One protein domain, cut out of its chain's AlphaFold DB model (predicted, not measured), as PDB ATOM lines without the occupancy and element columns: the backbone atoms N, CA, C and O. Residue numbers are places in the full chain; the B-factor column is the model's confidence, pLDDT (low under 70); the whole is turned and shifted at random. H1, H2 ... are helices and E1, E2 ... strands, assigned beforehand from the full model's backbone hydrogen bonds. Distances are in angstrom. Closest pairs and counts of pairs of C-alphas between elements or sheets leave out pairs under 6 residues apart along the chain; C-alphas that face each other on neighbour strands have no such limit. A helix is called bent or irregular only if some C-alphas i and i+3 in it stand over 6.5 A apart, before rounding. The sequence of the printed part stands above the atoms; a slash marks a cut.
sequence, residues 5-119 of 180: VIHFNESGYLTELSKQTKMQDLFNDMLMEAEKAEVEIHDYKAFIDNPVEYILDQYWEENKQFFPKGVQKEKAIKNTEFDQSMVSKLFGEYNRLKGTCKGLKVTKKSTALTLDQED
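What this domain is: This is residues 5 to 119 of the 180 residues of an uncharacterized protein of Gramella sabulilitoris (UniProt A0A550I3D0). The model is a long, loose rod, with H1 making much of its length. H5 packs side by side on H1 and runs back along it, H3 carries the rod on past the last residues of H1, and H4 crosses H3 at that far end. Residues 99 to 119, with no named element, first run away from E1 to near residue 110, then fold back and run towards E1, which lies at the other end of the rod from H4. The printed part has 115 residues, with one named strand and five named helices in the order E1, H1, H2, H3, H4, H5, and its class is mostly helix. It is loose, with a radius of gyration of the C-alphas of 17.5 A and spans of 68 by 24 by 18 A.

Where its parts are: E1 is residues 5 to 8, beginning at C-alpha 5 (6.594, 16.712, -42.207), and pairs with no named strand. H1, residues 10 to 36, is 38.9 A long and ends at C-alpha 36 (31.829, 47.165, -14.218). H2 is residues 44 to 49. H3, residues 51 to 66, is 23.2 A long; it has a kink of 36 degrees near residue 60 and is irregular, with C-alphas 62 and 65 7.8 A apart. H4, residues 73 to 79, is only just irregular, with C-alphas 76 and 79 7.0 A apart. H5, residues 84 to 98, is 20.8 A long and ends at C-alpha 98 (17.810, 42.547, -34.698).

How they stand to each other: H1, H3 and H5 form a bundle, a group of helices running roughly along one another. H1 and H5 touch, closest at the C-alphas of Met 23 and Tyr 94, 5.7 A, at a shallow tilt of 21 degrees, opposite ways. H3 touches H5 with residues 51 to 52 alone, closest at the C-alphas of Val 52 and Gln 84, 6.3 A; the tilt of 33 degrees is only just shallow. H1 and H3 are close but not clearly touching, closest at the C-alphas of Ala 34 and Ile 55, 6.1 A. H4 touches H3 about perpendicular, at 77 degrees, closest at the C-alphas of Trp 60 and Lys 73, 5.8 A. H2 and H3 only just touch, with 3 pairs of C-alphas within 8 A, and only at the corner by their link; the closest C-alphas, of Phe 47 and Tyr 54, are 5.5 A apart. H1 and H4 are apart. In H1, H2 and H5 every O i to N i+4 pair is within hydrogen-bond range; in H3 10 of 12 are, and in H4 1 of 3, beside 2 of 4 O i to N i+3 pairs.

The domain as a whole: The C-alphas of Ile 6 and Pro 68, the two farthest apart, are 68.5 A from each other, while those of Val 5 and Asp 119 are 11.2 A apart. Residues 105 to 106 pair with residues 111 to 112, antiparallel. No link is long, and the printed part has no cut. The mean pLDDT of the printed part is 92.0, and no printed residue is under 70.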
ATOM      1  N   VAL A   5       5.280  16.091 -41.963       81.56
ATOM      2  CA  VAL A   5       6.594  16.712 -42.207       81.56
ATOM      3  C   VAL A   5       7.353  15.852 -43.215       81.56
ATOM      4  O   VAL A   5       7.470  14.645 -43.020       81.56
ATOM      5  N   ILE A   6       7.846  16.467 -44.286       82.75
ATOM      6  CA  ILE A   6       8.607  15.786 -45.348       82.75
ATOM      7  C   ILE A   6      10.081  16.191 -45.378       82.75
ATOM      8  O   ILE A   6      10.914  15.431 -45.854       82.75
ATOM      9  N   HIS A   7      10.418  17.368 -44.854       82.00
ATOM     10  CA  HIS A   7      11.790  17.858 -44.801       82.00
ATOM     11  C   HIS A   7      11.951  18.880 -43.672       82.00
ATOM     12  O   HIS A   7      10.996  19.572 -43.323       82.00
ATOM     13  N   PHE A   8      13.161  18.996 -43.130       85.75
ATOM     14  CA  PHE A   8      13.539  20.023 -42.164       85.75
ATOM     15  C   PHE A   8      14.651  20.889 -42.757       85.75
ATOM     16  O   PHE A   8      15.705  20.375 -43.132       85.75
ATOM     17  N   ASN A   9      14.430  22.204 -42.826       85.38
ATOM     18  CA  ASN A   9      15.425  23.153 -43.327       85.38
ATOM     19  C   ASN A   9      16.521  23.421 -42.278       85.38
ATOM     20  O   ASN A   9      16.575  24.496 -41.672       85.38
ATOM     21  N   GLU A  10      17.409  22.446 -42.095       90.12
ATOM     22  CA  GLU A  10      18.488  22.477 -41.104       90.12
ATOM     23  C   GLU A  10      19.416  23.683 -41.284       90.12
ATOM     24  O   GLU A  10      19.703  24.395 -40.324       90.12
ATOM     25  N   SER A  11      19.832  23.981 -42.517       90.00
ATOM     26  CA  SER A  11      20.716  25.121 -42.801       90.00
ATOM     27  C   SER A  11      20.088  26.458 -42.391       90.00
ATOM     28  O   SER A  11      20.753  27.302 -41.779       90.00
ATOM     29  N   GLY A  12      18.795  26.645 -42.681       88.75
ATOM     30  CA  GLY A  12      18.055  27.831 -42.260       88.75
ATOM     31  C   GLY A  12      17.944  27.937 -40.741       88.75
ATOM     32  O   GLY A  12      18.157  29.020 -40.194       88.75
ATOM     33  N   TYR A  13      17.659  26.820 -40.069       91.19
ATOM     34  CA  TYR A  13      17.573  26.760 -38.612       91.19
ATOM     35  C   TYR A  13      18.913  27.112 -37.955       91.19
ATOM     36  O   TYR A  13      18.969  28.006 -37.115       91.19
ATOM     37  N   LEU A  14      20.009  26.478 -38.386       91.62
ATOM     38  CA  LEU A  14      21.347  26.709 -37.833       91.62
ATOM     39  C   LEU A  14      21.835  28.144 -38.061       91.62
ATOM     40  O   LEU A  14      22.453  28.738 -37.178       91.62
ATOM     41  N   THR A  15      21.526  28.721 -39.224       91.44
ATOM     42  CA  THR A  15      21.858  30.121 -39.526       91.44
ATOM     43  C   THR A  15      21.155  31.071 -38.562       91.44
ATOM     44  O   THR A  15      21.776  31.994 -38.036       91.44
ATOM     45  N   GLU A  16      19.863  30.857 -38.312       91.75
ATOM     46  CA  GLU A  16      19.098  31.717 -37.411       91.75
ATOM     47  C   GLU A  16      19.495  31.505 -35.946       91.75
ATOM     48  O   GLU A  16      19.649  32.480 -35.209       91.75
ATOM     49  N   LEU A  17      19.758  30.256 -35.549       92.62
ATOM     50  CA  LEU A  17      20.316  29.914 -34.242       92.62
ATOM     51  C   LEU A  17      21.616  30.665 -33.983       92.62
ATOM     52  O   LEU A  17      21.722  31.363 -32.981       92.62
ATOM     53  N   SER A  18      22.562  30.621 -34.922       93.19
ATOM     54  CA  SER A  18      23.831  31.342 -34.801       93.19
ATOM     55  C   SER A  18      23.636  32.850 -34.601       93.19
ATOM     56  O   SER A  18      24.303  33.455 -33.758       93.19
ATOM     57  N   LYS A  19      22.693  33.470 -35.323       93.56
ATOM     58  CA  LYS A  19      22.393  34.900 -35.154       93.56
ATOM     59  C   LYS A  19      21.779  35.209 -33.790       93.56
ATOM     60  O   LYS A  19      22.187  36.191 -33.173       93.56
ATOM     61  N   GLN A  20      20.813  34.412 -33.323       93.56
ATOM     62  CA  GLN A  20      20.198  34.641 -32.013       93.56
ATOM     63  C   GLN A  20      21.189  34.413 -30.869       93.56
ATOM     64  O   GLN A  20      21.228  35.227 -29.951       93.56
ATOM     65  N   THR A  21      22.032  33.378 -30.951       93.94
ATOM     66  CA  THR A  21      23.119  33.153 -29.987       93.94
ATOM     67  C   THR A  21      24.047  34.360 -29.941       93.94
ATOM     68  O   THR A  21      24.271  34.915 -28.874       93.94
ATOM     69  N   LYS A  22      24.475  34.876 -31.100       95.31
ATOM     70  CA  LYS A  22      25.314  36.078 -31.139       95.31
ATOM     71  C   LYS A  22      24.630  37.308 -30.530       95.31
ATOM     72  O   LYS A  22      25.287  38.117 -29.888       95.31
ATOM     73  N   MET A  23      23.320  37.476 -30.719       94.94
ATOM     74  CA  MET A  23      22.579  38.542 -30.033       94.94
ATOM     75  C   MET A  23      22.566  38.355 -28.516       94.94
ATOM     76  O   MET A  23      22.578  39.350 -27.796       94.94
ATOM     77  N   GLN A  24      22.502  37.111 -28.037       95.25
ATOM     78  CA  GLN A  24      22.544  36.795 -26.611       95.25
ATOM     79  C   GLN A  24      23.919  37.096 -26.023       95.25
ATOM     80  O   GLN A  24      23.988  37.704 -24.961       95.25
ATOM     81  N   ASP A  25      24.985  36.768 -26.746       96.06
ATOM     82  CA  ASP A  25      26.354  37.089 -26.344       96.06
ATOM     83  C   ASP A  25      26.549  38.606 -26.245       96.06
ATOM     84  O   ASP A  25      26.932  39.102 -25.194       96.06
ATOM     85  N   LEU A  26      26.147  39.368 -27.272       96.69
ATOM     86  CA  LEU A  26      26.205  40.837 -27.240       96.69
ATOM     87  C   LEU A  26      25.391  41.433 -26.083       96.69
ATOM     88  O   LEU A  26      25.784  42.437 -25.496       96.69
ATOM     89  N   PHE A  27      24.238  40.836 -25.769       95.75
ATOM     90  CA  PHE A  27      23.427  41.246 -24.628       95.75
ATOM     91  C   PHE A  27      24.159  41.007 -23.303       95.75
ATOM     92  O   PHE A  27      24.196  41.901 -22.461       95.75
ATOM     93  N   ASN A  28      24.761  39.829 -23.133       95.88
ATOM     94  CA  ASN A  28      25.525  39.473 -21.941       95.88
ATOM     95  C   ASN A  28      26.782  40.338 -21.790       95.88
ATOM     96  O   ASN A  28      27.067  40.788 -20.686       95.88
ATOM     97  N   ASP A  29      27.476  40.649 -22.885       96.81
ATOM     98  CA  ASP A  29      28.621  41.561 -22.872       96.81
ATOM     99  C   ASP A  29      28.204  42.957 -22.378       96.81
ATOM    100  O   ASP A  29      28.899  43.566 -21.568       96.81
ATOM    101  N   MET A  30      27.030  43.456 -22.790       96.75
ATOM    102  CA  MET A  30      26.497  44.717 -22.259       96.75
ATOM    103  C   MET A  30      26.151  44.622 -20.764       96.75
ATOM    104  O   MET A  30      26.343  45.604 -20.048       96.75
ATOM    105  N   LEU A  31      25.667  43.473 -20.274       95.62
ATOM    106  CA  LEU A  31      25.458  43.266 -18.834       95.62
ATOM    107  C   LEU A  31      26.782  43.289 -18.062       95.62
ATOM    108  O   LEU A  31      26.834  43.872 -16.985       95.62
ATOM    109  N   MET A  32      27.850  42.707 -18.614       95.69
ATOM    110  CA  MET A  32      29.179  42.758 -17.996       95.69
ATOM    111  C   MET A  32      29.704  44.196 -17.899       95.69
ATOM    112  O   MET A  32      30.330  44.559 -16.907       95.69
ATOM    113  N   GLU A  33      29.428  45.046 -18.891       95.06
ATOM    114  CA  GLU A  33      29.761  46.474 -18.801       95.06
ATOM    115  C   GLU A  33      28.931  47.209 -17.734       95.06
ATOM    116  O   GLU A  33      29.445  48.119 -17.085       95.06
ATOM    117  N   ALA A  34      27.675  46.811 -17.505       94.94
ATOM    118  CA  ALA A  34      26.880  47.333 -16.391       94.94
ATOM    119  C   ALA A  34      27.431  46.879 -15.026       94.94
ATOM    120  O   ALA A  34      27.473  47.671 -14.088       94.94
ATOM    121  N   GLU A  35      27.925  45.644 -14.924       95.00
ATOM    122  CA  GLU A  35      28.572  45.128 -13.712       95.00
ATOM    123  C   GLU A  35      29.862  45.896 -13.381       95.00
ATOM    124  O   GLU A  35      30.092  46.237 -12.225       95.00
ATOM    125  N   LYS A  36      30.661  46.273 -14.390       93.81
ATOM    126  CA  LYS A  36      31.829  47.165 -14.218       93.81
ATOM    127  C   LYS A  36      31.467  48.567 -13.724       93.81
ATOM    128  O   LYS A  36      32.312  49.251 -13.147       93.81
ATOM    129  N   ALA A  37      30.236  49.006 -13.983       92.69
ATOM    130  CA  ALA A  37      29.676  50.235 -13.435       92.69
ATOM    131  C   ALA A  37      29.109  50.050 -12.016       92.69
ATOM    132  O   ALA A  37      28.618  51.019 -11.447       92.69
ATOM    133  N   GLU A  38      29.154  48.833 -11.464       92.50
ATOM    134  CA  GLU A  38      28.520  48.437 -10.201       92.50
ATOM    135  C   GLU A  38      26.989  48.622 -10.203       92.50
ATOM    136  O   GLU A  38      26.388  48.841  -9.156       92.50
ATOM    137  N   VAL A  39      26.348  48.522 -11.376       94.06
ATOM    138  CA  VAL A  39      24.901  48.733 -11.555       94.06
ATOM    139  C   VAL A  39      24.146  47.407 -11.640       94.06
ATOM    140  O   VAL A  39      24.454  46.553 -12.475       94.06
ATOM    141  N   GLU A  40      23.075  47.265 -10.854       92.50
ATOM    142  CA  GLU A  40      22.158  46.125 -10.958       92.50
ATOM    143  C   GLU A  40      21.051  46.364 -12.010       92.50
ATOM    144  O   GLU A  40      20.357  47.385 -12.041       92.50
ATOM    145  N   ILE A  41      20.831  45.386 -12.899       94.00
ATOM    146  CA  ILE A  41      19.791  45.475 -13.934       94.00
ATOM    147  C   ILE A  41      18.457  44.917 -13.422       94.00
ATOM    148  O   ILE A  41      18.222  43.710 -13.404       94.00
ATOM    149  N   HIS A  42      17.531  45.810 -13.075       92.56
ATOM    150  CA  HIS A  42      16.181  45.447 -12.630       92.56
ATOM    151  C   HIS A  42      15.126  45.363 -13.749       92.56
ATOM    152  O   HIS A  42      14.102  44.694 -13.576       92.56
ATOM    153  N   ASP A  43      15.334  46.043 -14.882       95.50
ATOM    154  CA  ASP A  43      14.454  45.967 -16.055       95.50
ATOM    155  C   ASP A  43      15.273  45.752 -17.334       95.50
ATOM    156  O   ASP A  43      15.747  46.687 -17.979       95.50
ATOM    157  N   TYR A  44      15.396  44.484 -17.725       95.25
ATOM    158  CA  TYR A  44      16.150  44.051 -18.905       95.25
ATOM    159  C   TYR A  44      15.585  44.634 -20.209       95.25
ATOM    160  O   TYR A  44      16.317  44.800 -21.186       95.25
ATOM    161  N   LYS A  45      14.284  44.954 -20.238       94.25
ATOM    162  CA  LYS A  45      13.648  45.559 -21.407       94.25
ATOM    163  C   LYS A  45      14.024  47.034 -21.522       94.25
ATOM    164  O   LYS A  45      14.408  47.470 -22.598       94.25
ATOM    165  N   ALA A  46      13.950  47.783 -20.424       95.19
ATOM    166  CA  ALA A  46      14.394  49.174 -20.419       95.19
ATOM    167  C   ALA A  46      15.896  49.281 -20.731       95.19
ATOM    168  O   ALA A  46      16.303  50.137 -21.512       95.19
ATOM    169  N   PHE A  47      16.691  48.355 -20.189       96.88
ATOM    170  CA  PHE A  47      18.116  48.255 -20.474       96.88
ATOM    171  C   PHE A  47      18.398  48.058 -21.966       96.88
ATOM    172  O   PHE A  47      19.158  48.824 -22.547       96.88
ATOM    173  N   ILE A  48      17.767  47.080 -22.626       94.75
ATOM    174  CA  ILE A  48      18.069  46.820 -24.042       94.75
ATOM    175  C   ILE A  48      17.584  47.919 -24.985       94.75
ATOM    176  O   ILE A  48      18.075  48.007 -26.104       94.75
ATOM    177  N   ASP A  49      16.607  48.726 -24.577       94.31
ATOM    178  CA  ASP A  49      16.103  49.820 -25.407       94.31
ATOM    179  C   ASP A  49      17.089  51.006 -25.424       94.31
ATOM    180  O   ASP A  49      17.220  51.674 -26.453       94.31
ATOM    181  N   ASN A  50      17.813  51.245 -24.322       95.69
ATOM    182  CA  ASN A  50      18.860  52.265 -24.237       95.69
ATOM    183  C   ASN A  50      19.900  51.932 -23.140       95.69
ATOM    184  O   ASN A  50      19.819  52.471 -22.033       95.69
ATOM    185  N   PRO A  51      20.887  51.061 -23.421       96.31
ATOM    186  CA  PRO A  51      21.735  50.479 -22.377       96.31
ATOM    187  C   PRO A  51      22.665  51.496 -21.716       96.31
ATOM    188  O   PRO A  51      22.867  51.445 -20.508       96.31
ATOM    189  N   VAL A  52      23.190  52.455 -22.483       96.25
ATOM    190  CA  VAL A  52      24.062  53.509 -21.944       96.25
ATOM    191  C   VAL A  52      23.301  54.391 -20.960       96.25
ATOM    192  O   VAL A  52      23.748  54.562 -19.829       96.25
ATOM    193  N   GLU A  53      22.155  54.933 -21.376       96.62
ATOM    194  CA  GLU A  53      21.366  55.817 -20.513       96.62
ATOM    195  C   GLU A  53      20.855  55.065 -19.285       96.62
ATOM    196  O   GLU A  53      20.903  55.596 -18.183       96.62
ATOM    197  N   TYR A  54      20.443  53.802 -19.450       97.38
ATOM    198  CA  TYR A  54      19.997  52.971 -18.336       97.38
ATOM    199  C   TYR A  54      21.078  52.833 -17.256       97.38
ATOM    200  O   TYR A  54      20.787  53.012 -16.074       97.38
ATOM    201  N   ILE A  55      22.322  52.529 -17.650       96.31
ATOM    202  CA  ILE A  55      23.445  52.390 -16.711       96.31
ATOM    203  C   ILE A  55      23.720  53.726 -16.012       96.31
ATOM    204  O   ILE A  55      23.855  53.764 -14.790       96.31
ATOM    205  N   LEU A  56      23.766  54.828 -16.766       95.56
ATOM    206  CA  LEU A  56      23.997  56.167 -16.214       95.56
ATOM    207  C   LEU A  56      22.912  56.577 -15.212       95.56
ATOM    208  O   LEU A  56      23.223  57.146 -14.162       95.56
ATOM    209  N   ASP A  57      21.654  56.292 -15.536       95.62
ATOM    210  CA  ASP A  57      20.503  56.603 -14.698       95.62
ATOM    211  C   ASP A  57      20.520  55.807 -13.401       95.62
ATOM    212  O   ASP A  57      20.365  56.403 -12.333       95.62
ATOM    213  N   GLN A  58      20.751  54.495 -13.470       95.62
ATOM    214  CA  GLN A  58      20.782  53.671 -12.264       95.62
ATOM    215  C   GLN A  58      21.972  53.996 -11.373       95.62
ATOM    216  O   GLN A  58      21.784  54.251 -10.185       95.62
ATOM    217  N   TYR A  59      23.169  54.121 -11.954       95.31
ATOM    218  CA  TYR A  59      24.349  54.520 -11.194       95.31
ATOM    219  C   TYR A  59      24.114  55.841 -10.454       95.31
ATOM    220  O   TYR A  59      24.449  55.984  -9.275       95.31
ATOM    221  N   TRP A  60      23.518  56.826 -11.136       94.62
ATOM    222  CA  TRP A  60      23.191  58.108 -10.529       94.62
ATOM    223  C   TRP A  60      22.176  57.967  -9.399       94.62
ATOM    224  O   TRP A  60      22.379  58.541  -8.332       94.62
ATOM    225  N   GLU A  61      21.088  57.229  -9.595       93.94
ATOM    226  CA  GLU A  61      20.067  57.068  -8.561       93.94
ATOM    227  C   GLU A  61      20.615  56.391  -7.297       93.94
ATOM    228  O   GLU A  61      20.287  56.832  -6.191       93.94
ATOM    229  N   GLU A  62      21.514  55.419  -7.449       91.94
ATOM    230  CA  GLU A  62      22.174  54.701  -6.353       91.94
ATOM    231  C   GLU A  62      23.227  55.558  -5.625       91.94
ATOM    232  O   GLU A  62      23.374  55.475  -4.400       91.94
ATOM    233  N   ASN A  63      23.933  56.435  -6.350       92.69
ATOM    234  CA  ASN A  63      25.130  57.107  -5.833       92.69
ATOM    235  C   ASN A  63      25.021  58.632  -5.687       92.69
ATOM    236  O   ASN A  63      25.906  59.244  -5.085       92.69
ATOM    237  N   LYS A  64      23.954  59.287  -6.167       92.69
ATOM    238  CA  LYS A  64      23.806  60.764  -6.169       92.69
ATOM    239  C   LYS A  64      24.021  61.434  -4.814       92.69
ATOM    240  O   LYS A  64      24.418  62.592  -4.763       92.69
ATOM    241  N   GLN A  65      23.778  60.718  -3.718       92.81
ATOM    242  CA  GLN A  65      24.013  61.190  -2.350       92.81
ATOM    243  C   GLN A  65      25.496  61.445  -2.023       92.81
ATOM    244  O   GLN A  65      25.791  62.255  -1.146       92.81
ATOM    245  N   PHE A  66      26.420  60.792  -2.733       92.12
ATOM    246  CA  PHE A  66      27.867  60.941  -2.553       92.12
ATOM    247  C   PHE A  66      28.467  62.065  -3.407       92.12
ATOM    248  O   PHE A  66      29.640  62.404  -3.244       92.12
ATOM    249  N   PHE A  67      27.676  62.673  -4.297       90.94
ATOM    250  CA  PHE A  67      28.137  63.718  -5.206       90.94
ATOM    251  C   PHE A  67      27.601  65.105  -4.811       90.94
ATOM    252  O   PHE A  67      26.454  65.243  -4.378       90.94
ATOM    253  N   PRO A  68      28.395  66.179  -4.986       90.31
ATOM    254  CA  PRO A  68      27.912  67.547  -4.819       90.31
ATOM    255  C   PRO A  68      26.719  67.879  -5.727       90.31
ATOM    256  O   PRO A  68      26.584  67.360  -6.838       90.31
ATOM    257  N   LYS A  69      25.883  68.834  -5.296       87.56
ATOM    258  CA  LYS A  69      24.785  69.355  -6.126       87.56
ATOM    259  C   LYS A  69      25.332  69.924  -7.443       87.56
ATOM    260  O   LYS A  69      26.214  70.778  -7.423       87.56
ATOM    261  N   GLY A  70      24.774  69.481  -8.571       84.75
ATOM    262  CA  GLY A  70      25.134  69.954  -9.915       84.75
ATOM    263  C   GLY A  70      26.155  69.092 -10.668       84.75
ATOM    264  O   GLY A  70      26.489  69.425 -11.806       84.75
ATOM    265  N   VAL A  71      26.638  67.988 -10.085       90.44
ATOM    266  CA  VAL A  71      27.390  66.974 -10.843       90.44
ATOM    267  C   VAL A  71      26.476  66.341 -11.898       90.44
ATOM    268  O   VAL A  71      25.330  66.003 -11.617       90.44
ATOM    269  N   GLN A  72      26.984  66.219 -13.125       90.00
ATOM    270  CA  GLN A  72      26.312  65.530 -14.232       90.00
ATOM    271  C   GLN A  72      26.493  64.011 -14.107       90.00
ATOM    272  O   GLN A  72      27.560  63.564 -13.676       90.00
ATOM    273  N   LYS A  73      25.496  63.224 -14.527       90.12
ATOM    274  CA  LYS A  73      25.491  61.752 -14.407       90.12
ATOM    275  C   LYS A  73      26.712  61.118 -15.078       90.12
ATOM    276  O   LYS A  73      27.413  60.307 -14.483       90.12
ATOM    277  N   GLU A  74      27.060  61.604 -16.264       90.12
ATOM    278  CA  GLU A  74      28.199  61.162 -17.071       90.12
ATOM    279  C   GLU A  74      29.544  61.442 -16.398       90.12
ATOM    280  O   GLU A  74      30.550  60.814 -16.717       90.12
ATOM    281  N   LYS A  75      29.599  62.417 -15.483       89.94
ATOM    282  CA  LYS A  75      30.797  62.685 -14.680       89.94
ATOM    283  C   LYS A  75      30.850  61.826 -13.426       89.94
ATOM    284  O   LYS A  75      31.953  61.512 -12.995       89.94
ATOM    285  N   ALA A  76      29.700  61.467 -12.859       88.50
ATOM    286  CA  ALA A  76      29.619  60.648 -11.654       88.50
ATOM    287  C   ALA A  76      30.207  59.249 -11.891       88.50
ATOM    288  O   ALA A  76      30.990  58.767 -11.078       88.50
ATOM    289  N   ILE A  77      29.914  58.652 -13.048       91.56
ATOM    290  CA  ILE A  77      30.346  57.291 -13.388       91.56
ATOM    291  C   ILE A  77      31.838  57.176 -13.751       91.56
ATOM    292  O   ILE A  77      32.374  56.074 -13.803       91.56
ATOM    293  N   LYS A  78      32.552  58.293 -13.970       88.56
ATOM    294  CA  LYS A  78      33.965  58.290 -14.416       88.56
ATOM    295  C   LYS A  78      34.946  57.626 -13.449       88.56
ATOM    296  O   LYS A  78      36.086  57.394 -13.831       88.56
ATOM    297  N   ASN A  79      34.525  57.385 -12.212       83.56
ATOM    298  CA  ASN A  79      35.328  56.694 -11.210       83.56
ATOM    299  C   ASN A  79      35.192  55.159 -11.284       83.56
ATOM    300  O   ASN A  79      35.837  54.474 -10.498       83.56
ATOM    301  N   THR A  80      34.365  54.636 -12.194       90.06
ATOM    302  CA  THR A  80      34.166  53.197 -12.437       90.06
ATOM    303  C   THR A  80      34.960  52.722 -13.661       90.06
ATOM    304  O   THR A  80      35.527  53.534 -14.396       90.06
ATOM    305  N   GLU A  81      34.972  51.411 -13.915       92.12
ATOM    306  CA  GLU A  81      35.571  50.815 -15.123       92.12
ATOM    307  C   GLU A  81      34.631  50.833 -16.346       92.12
ATOM    308  O   GLU A  81      34.943  50.247 -17.383       92.12
ATOM    309  N   PHE A  82      33.480  51.500 -16.243       93.19
ATOM    310  CA  PHE A  82      32.476  51.579 -17.298       93.19
ATOM    311  C   PHE A  82      32.998  52.234 -18.587       93.19
ATOM    312  O   PHE A  82      33.380  53.410 -18.598       93.19
ATOM    313  N   ASP A  83      32.915  51.508 -19.707       93.31
ATOM    314  CA  ASP A  83      33.222  52.028 -21.040       93.31
ATOM    315  C   ASP A  83      31.947  52.257 -21.872       93.31
ATOM    316  O   ASP A  83      31.420  51.379 -22.564       93.31
ATOM    317  N   GLN A  84      31.486  53.511 -21.877       93.69
ATOM    318  CA  GLN A  84      30.343  53.955 -22.680       93.69
ATOM    319  C   GLN A  84      30.515  53.667 -24.183       93.69
ATOM    320  O   GLN A  84      29.532  53.394 -24.886       93.69
ATOM    321  N   SER A  85      31.740  53.754 -24.705       94.88
ATOM    322  CA  SER A  85      32.019  53.539 -26.125       94.88
ATOM    323  C   SER A  85      31.880  52.065 -26.501       94.88
ATOM    324  O   SER A  85      31.311  51.748 -27.552       94.88
ATOM    325  N   MET A  86      32.299  51.170 -25.603       96.06
ATOM    326  CA  MET A  86      32.140  49.729 -25.753       96.06
ATOM    327  C   MET A  86      30.660  49.340 -25.755       96.06
ATOM    328  O   MET A  86      30.209  48.686 -26.695       96.06
ATOM    329  N   VAL A  87      29.870  49.826 -24.789       96.69
ATOM    330  CA  VAL A  87      28.419  49.563 -24.754       96.69
ATOM    331  C   VAL A  87      27.725  50.086 -26.009       96.69
ATOM    332  O   VAL A  87      26.915  49.381 -26.609       96.69
ATOM    333  N   SER A  88      28.083  51.284 -26.474       96.62
ATOM    334  CA  SER A  88      27.518  51.852 -27.707       96.62
ATOM    335  C   SER A  88      27.828  50.990 -28.936       96.62
ATOM    336  O   SER A  88      26.964  50.791 -29.796       96.62
ATOM    337  N   LYS A  89      29.045  50.439 -29.018       97.81
ATOM    338  CA  LYS A  89      29.461  49.531 -30.093       97.81
ATOM    339  C   LYS A  89      28.683  48.215 -30.049       97.81
ATOM    340  O   LYS A  89      28.122  47.815 -31.071       97.81
ATOM    341  N   LEU A  90      28.616  47.572 -28.881       97.81
ATOM    342  CA  LEU A  90      27.867  46.328 -28.668       97.81
ATOM    343  C   LEU A  90      26.388  46.507 -29.030       97.81
ATOM    344  O   LEU A  90      25.822  45.709 -29.778       97.81
ATOM    345  N   PHE A  91      25.785  47.610 -28.585       96.81
ATOM    346  CA  PHE A  91      24.394  47.936 -28.882       96.81
ATOM    347  C   PHE A  91      24.147  48.181 -30.377       96.81
ATOM    348  O   PHE A  91      23.135  47.741 -30.932       96.81
ATOM    349  N   GLY A  92      25.087  48.833 -31.068       96.38
ATOM    350  CA  GLY A  92      25.038  49.001 -32.520       96.38
ATOM    351  C   GLY A  92      25.043  47.661 -33.264       96.38
ATOM    352  O   GLY A  92      24.228  47.445 -34.168       96.38
ATOM    353  N   GLU A  93      25.911  46.731 -32.861       95.81
ATOM    354  CA  GLU A  93      25.946  45.381 -33.434       95.81
ATOM    355  C   GLU A  93      24.667  44.588 -33.138       95.81
ATOM    356  O   GLU A  93      24.130  43.939 -34.043       95.81
ATOM    357  N   TYR A  94      24.141  44.697 -31.915       95.69
ATOM    358  CA  TYR A  94      22.885  44.072 -31.506       95.69
ATOM    359  C   TYR A  94      21.713  44.551 -32.374       95.69
ATOM    360  O   TYR A  94      20.974  43.737 -32.932       95.69
ATOM    361  N   ASN A  95      21.572  45.868 -32.565       93.56
ATOM    362  CA  ASN A  95      20.504  46.448 -33.384       93.56
ATOM    363  C   ASN A  95      20.611  46.060 -34.859       93.56
ATOM    364  O   ASN A  95      19.593  45.807 -35.507       93.56
ATOM    365  N   ARG A  96      21.834  45.951 -35.389       93.75
ATOM    366  CA  ARG A  96      22.047  45.458 -36.752       93.75
ATOM    367  C   ARG A  96      21.545  44.022 -36.909       93.75
ATOM    368  O   ARG A  96      20.869  43.727 -37.890       93.75
ATOM    369  N   LEU A  97      21.849  43.140 -35.953       92.62
ATOM    370  CA  LEU A  97      21.369  41.756 -35.986       92.62
ATOM    371  C   LEU A  97      19.849  41.688 -35.849       92.62
ATOM    372  O   LEU A  97      19.218  41.034 -36.675       92.62
ATOM    373  N   LYS A  98      19.264  42.446 -34.914       89.81
ATOM    374  CA  LYS A  98      17.810  42.547 -34.698       89.81
ATOM    375  C   LYS A  98      17.033  42.905 -35.973       89.81
ATOM    376  O   LYS A  98      15.894  42.480 -36.125       89.81
ATOM    377  N   GLY A  99      17.634  43.652 -36.900       87.81
ATOM    378  CA  GLY A  99      17.034  43.960 -38.205       87.81
ATOM    379  C   GLY A  99      17.024  42.799 -39.214       87.81
ATOM    380  O   GLY A  99      16.392  42.914 -40.259       87.81
ATOM    381  N   THR A 100      17.724  41.694 -38.939       86.00
ATOM    382  CA  THR A 100      17.995  40.598 -39.895       86.00
ATOM    383  C   THR A 100      17.705  39.188 -39.362       86.00
ATOM    384  O   THR A 100      17.918  38.207 -40.085       86.00
ATOM    385  N   CYS A 101      17.247  39.070 -38.116       85.19
ATOM    386  CA  CYS A 101      16.791  37.827 -37.495       85.19
ATOM    387  C   CYS A 101      15.575  38.074 -36.595       85.19
ATOM    388  O   CYS A 101      15.338  39.194 -36.131       85.19
ATOM    389  N   LYS A 102      14.812  37.014 -36.307       75.75
ATOM    390  CA  LYS A 102      13.904  36.978 -35.157       75.75
ATOM    391  C   LYS A 102      14.776  37.236 -33.922       75.75
ATOM    392  O   LYS A 102      15.668  36.448 -33.631       75.75
ATOM    393  N   GLY A 103      14.604  38.384 -33.271       78.38
ATOM    394  CA  GLY A 103      15.436  38.777 -32.130       78.38
ATOM    395  C   GLY A 103      15.163  37.945 -30.874       78.38
ATOM    396  O   GLY A 103      14.254  37.120 -30.841       78.38
ATOM    397  N   LEU A 104      15.919  38.206 -29.806       87.38
ATOM    398  CA  LEU A 104      15.650  37.628 -28.487       87.38
ATOM    399  C   LEU A 104      14.307  38.114 -27.935       87.38
ATOM    400  O   LEU A 104      13.943  39.286 -28.073       87.38
ATOM    401  N   LYS A 105      13.609  37.246 -27.205       90.62
ATOM    402  CA  LYS A 105      12.504  37.670 -26.348       90.62
ATOM    403  C   LYS A 105      13.088  38.265 -25.078       90.62
ATOM    404  O   LYS A 105      13.589  37.533 -24.231       90.62
ATOM    405  N   VAL A 106      12.991  39.583 -24.942       89.88
ATOM    406  CA  VAL A 106      13.411  40.312 -23.740       89.88
ATOM    407  C   VAL A 106      12.177  40.655 -22.908       89.88
ATOM    408  O   VAL A 106      11.220  41.259 -23.397       89.88
ATOM    409  N   THR A 107      12.177  40.233 -21.650       91.44
ATOM    410  CA  THR A 107      11.168  40.597 -20.649       91.44
ATOM    411  C   THR A 107      11.785  41.538 -19.623       91.44
ATOM    412  O   THR A 107      12.963  41.851 -19.707       91.44
ATOM    413  N   LYS A 108      11.020  41.968 -18.615       91.88
ATOM    414  CA  LYS A 108      11.589  42.758 -17.513       91.88
ATOM    415  C   LYS A 108      12.645  42.004 -16.699       91.88
ATOM    416  O   LYS A 108      13.463  42.640 -16.060       91.88
ATOM    417  N   LYS A 109      12.604  40.666 -16.696       90.50
ATOM    418  CA  LYS A 109      13.391  39.824 -15.777       90.50
ATOM    419  C   LYS A 109      14.344  38.851 -16.468       90.50
ATOM    420  O   LYS A 109      15.092  38.165 -15.786       90.50
ATOM    421  N   SER A 110      14.240  38.687 -17.785       90.06
ATOM    422  CA  SER A 110      14.974  37.638 -18.496       90.06
ATOM    423  C   SER A 110      15.029  37.865 -19.999       90.06
ATOM    424  O   SER A 110      14.211  38.598 -20.566       90.06
ATOM    425  N   THR A 111      15.953  37.156 -20.643       90.56
ATOM    426  CA  THR A 111      16.039  36.994 -22.093       90.56
ATOM    427  C   THR A 111      15.870  35.519 -22.469       90.56
ATOM    428  O   THR A 111      16.187  34.627 -21.683       90.56
ATOM    429  N   ALA A 112      15.324  35.245 -23.654       90.69
ATOM    430  CA  ALA A 112      15.194  33.890 -24.184       90.69
ATOM    431  C   ALA A 112      15.296  33.871 -25.714       90.69
ATOM    432  O   ALA A 112      14.867  34.818 -26.383       90.69
ATOM    433  N   LEU A 113      15.813  32.765 -26.258       89.25
ATOM    434  CA  LEU A 113      15.725  32.463 -27.687       89.25
ATOM    435  C   LEU A 113      14.256  32.287 -28.093       89.25
ATOM    436  O   LEU A 113      13.424  31.857 -27.292       89.25
ATOM    437  N   THR A 114      13.930  32.615 -29.340       88.69
ATOM    438  CA  THR A 114      12.557  32.517 -29.875       88.69
ATOM    439  C   THR A 114      12.423  31.478 -30.979       88.69
ATOM    440  O   THR A 114      11.437  31.499 -31.714       88.69
ATOM    441  N   LEU A 115      13.448  30.652 -31.169       88.50
ATOM    442  CA  LEU A 115      13.483  29.651 -32.223       88.50
ATOM    443  C   LEU A 115      12.519  28.518 -31.905       88.50
ATOM    444  O   LEU A 115      12.660  27.845 -30.888       88.50
ATOM    445  N   ASP A 116      11.582  28.305 -32.819       87.88
ATOM    446  CA  ASP A 116      10.771  27.102 -32.871       87.88
ATOM    447  C   ASP A 116      11.297  26.229 -34.012       87.88
ATOM    448  O   ASP A 116      11.428  26.695 -35.145       87.88
ATOM    449  N   GLN A 117      11.645  24.974 -33.723       84.12
ATOM    450  CA  GLN A 117      12.099  24.042 -34.757       84.12
ATOM    451  C   GLN A 117      10.983  23.744 -35.762       84.12
ATOM    452  O   GLN A 117      11.265  23.527 -36.941       84.12
ATOM    453  N   GLU A 118       9.719  23.788 -35.332       86.69
ATOM    454  CA  GLU A 118       8.577  23.499 -36.196       86.69
ATOM    455  C   GLU A 118       8.401  24.539 -37.309       86.69
ATOM    456  O   GLU A 118       7.972  24.184 -38.408       86.69
ATOM    457  N   ASP A 119       8.839  25.783 -37.090       86.50
ATOM    458  CA  ASP A 119       8.842  26.842 -38.112       86.50
ATOM    459  C   ASP A 119       9.712  26.487 -39.338       86.50
ATOM    460  O   ASP A 119       9.567  27.091 -40.404       86.50
TER     461      ASP A 119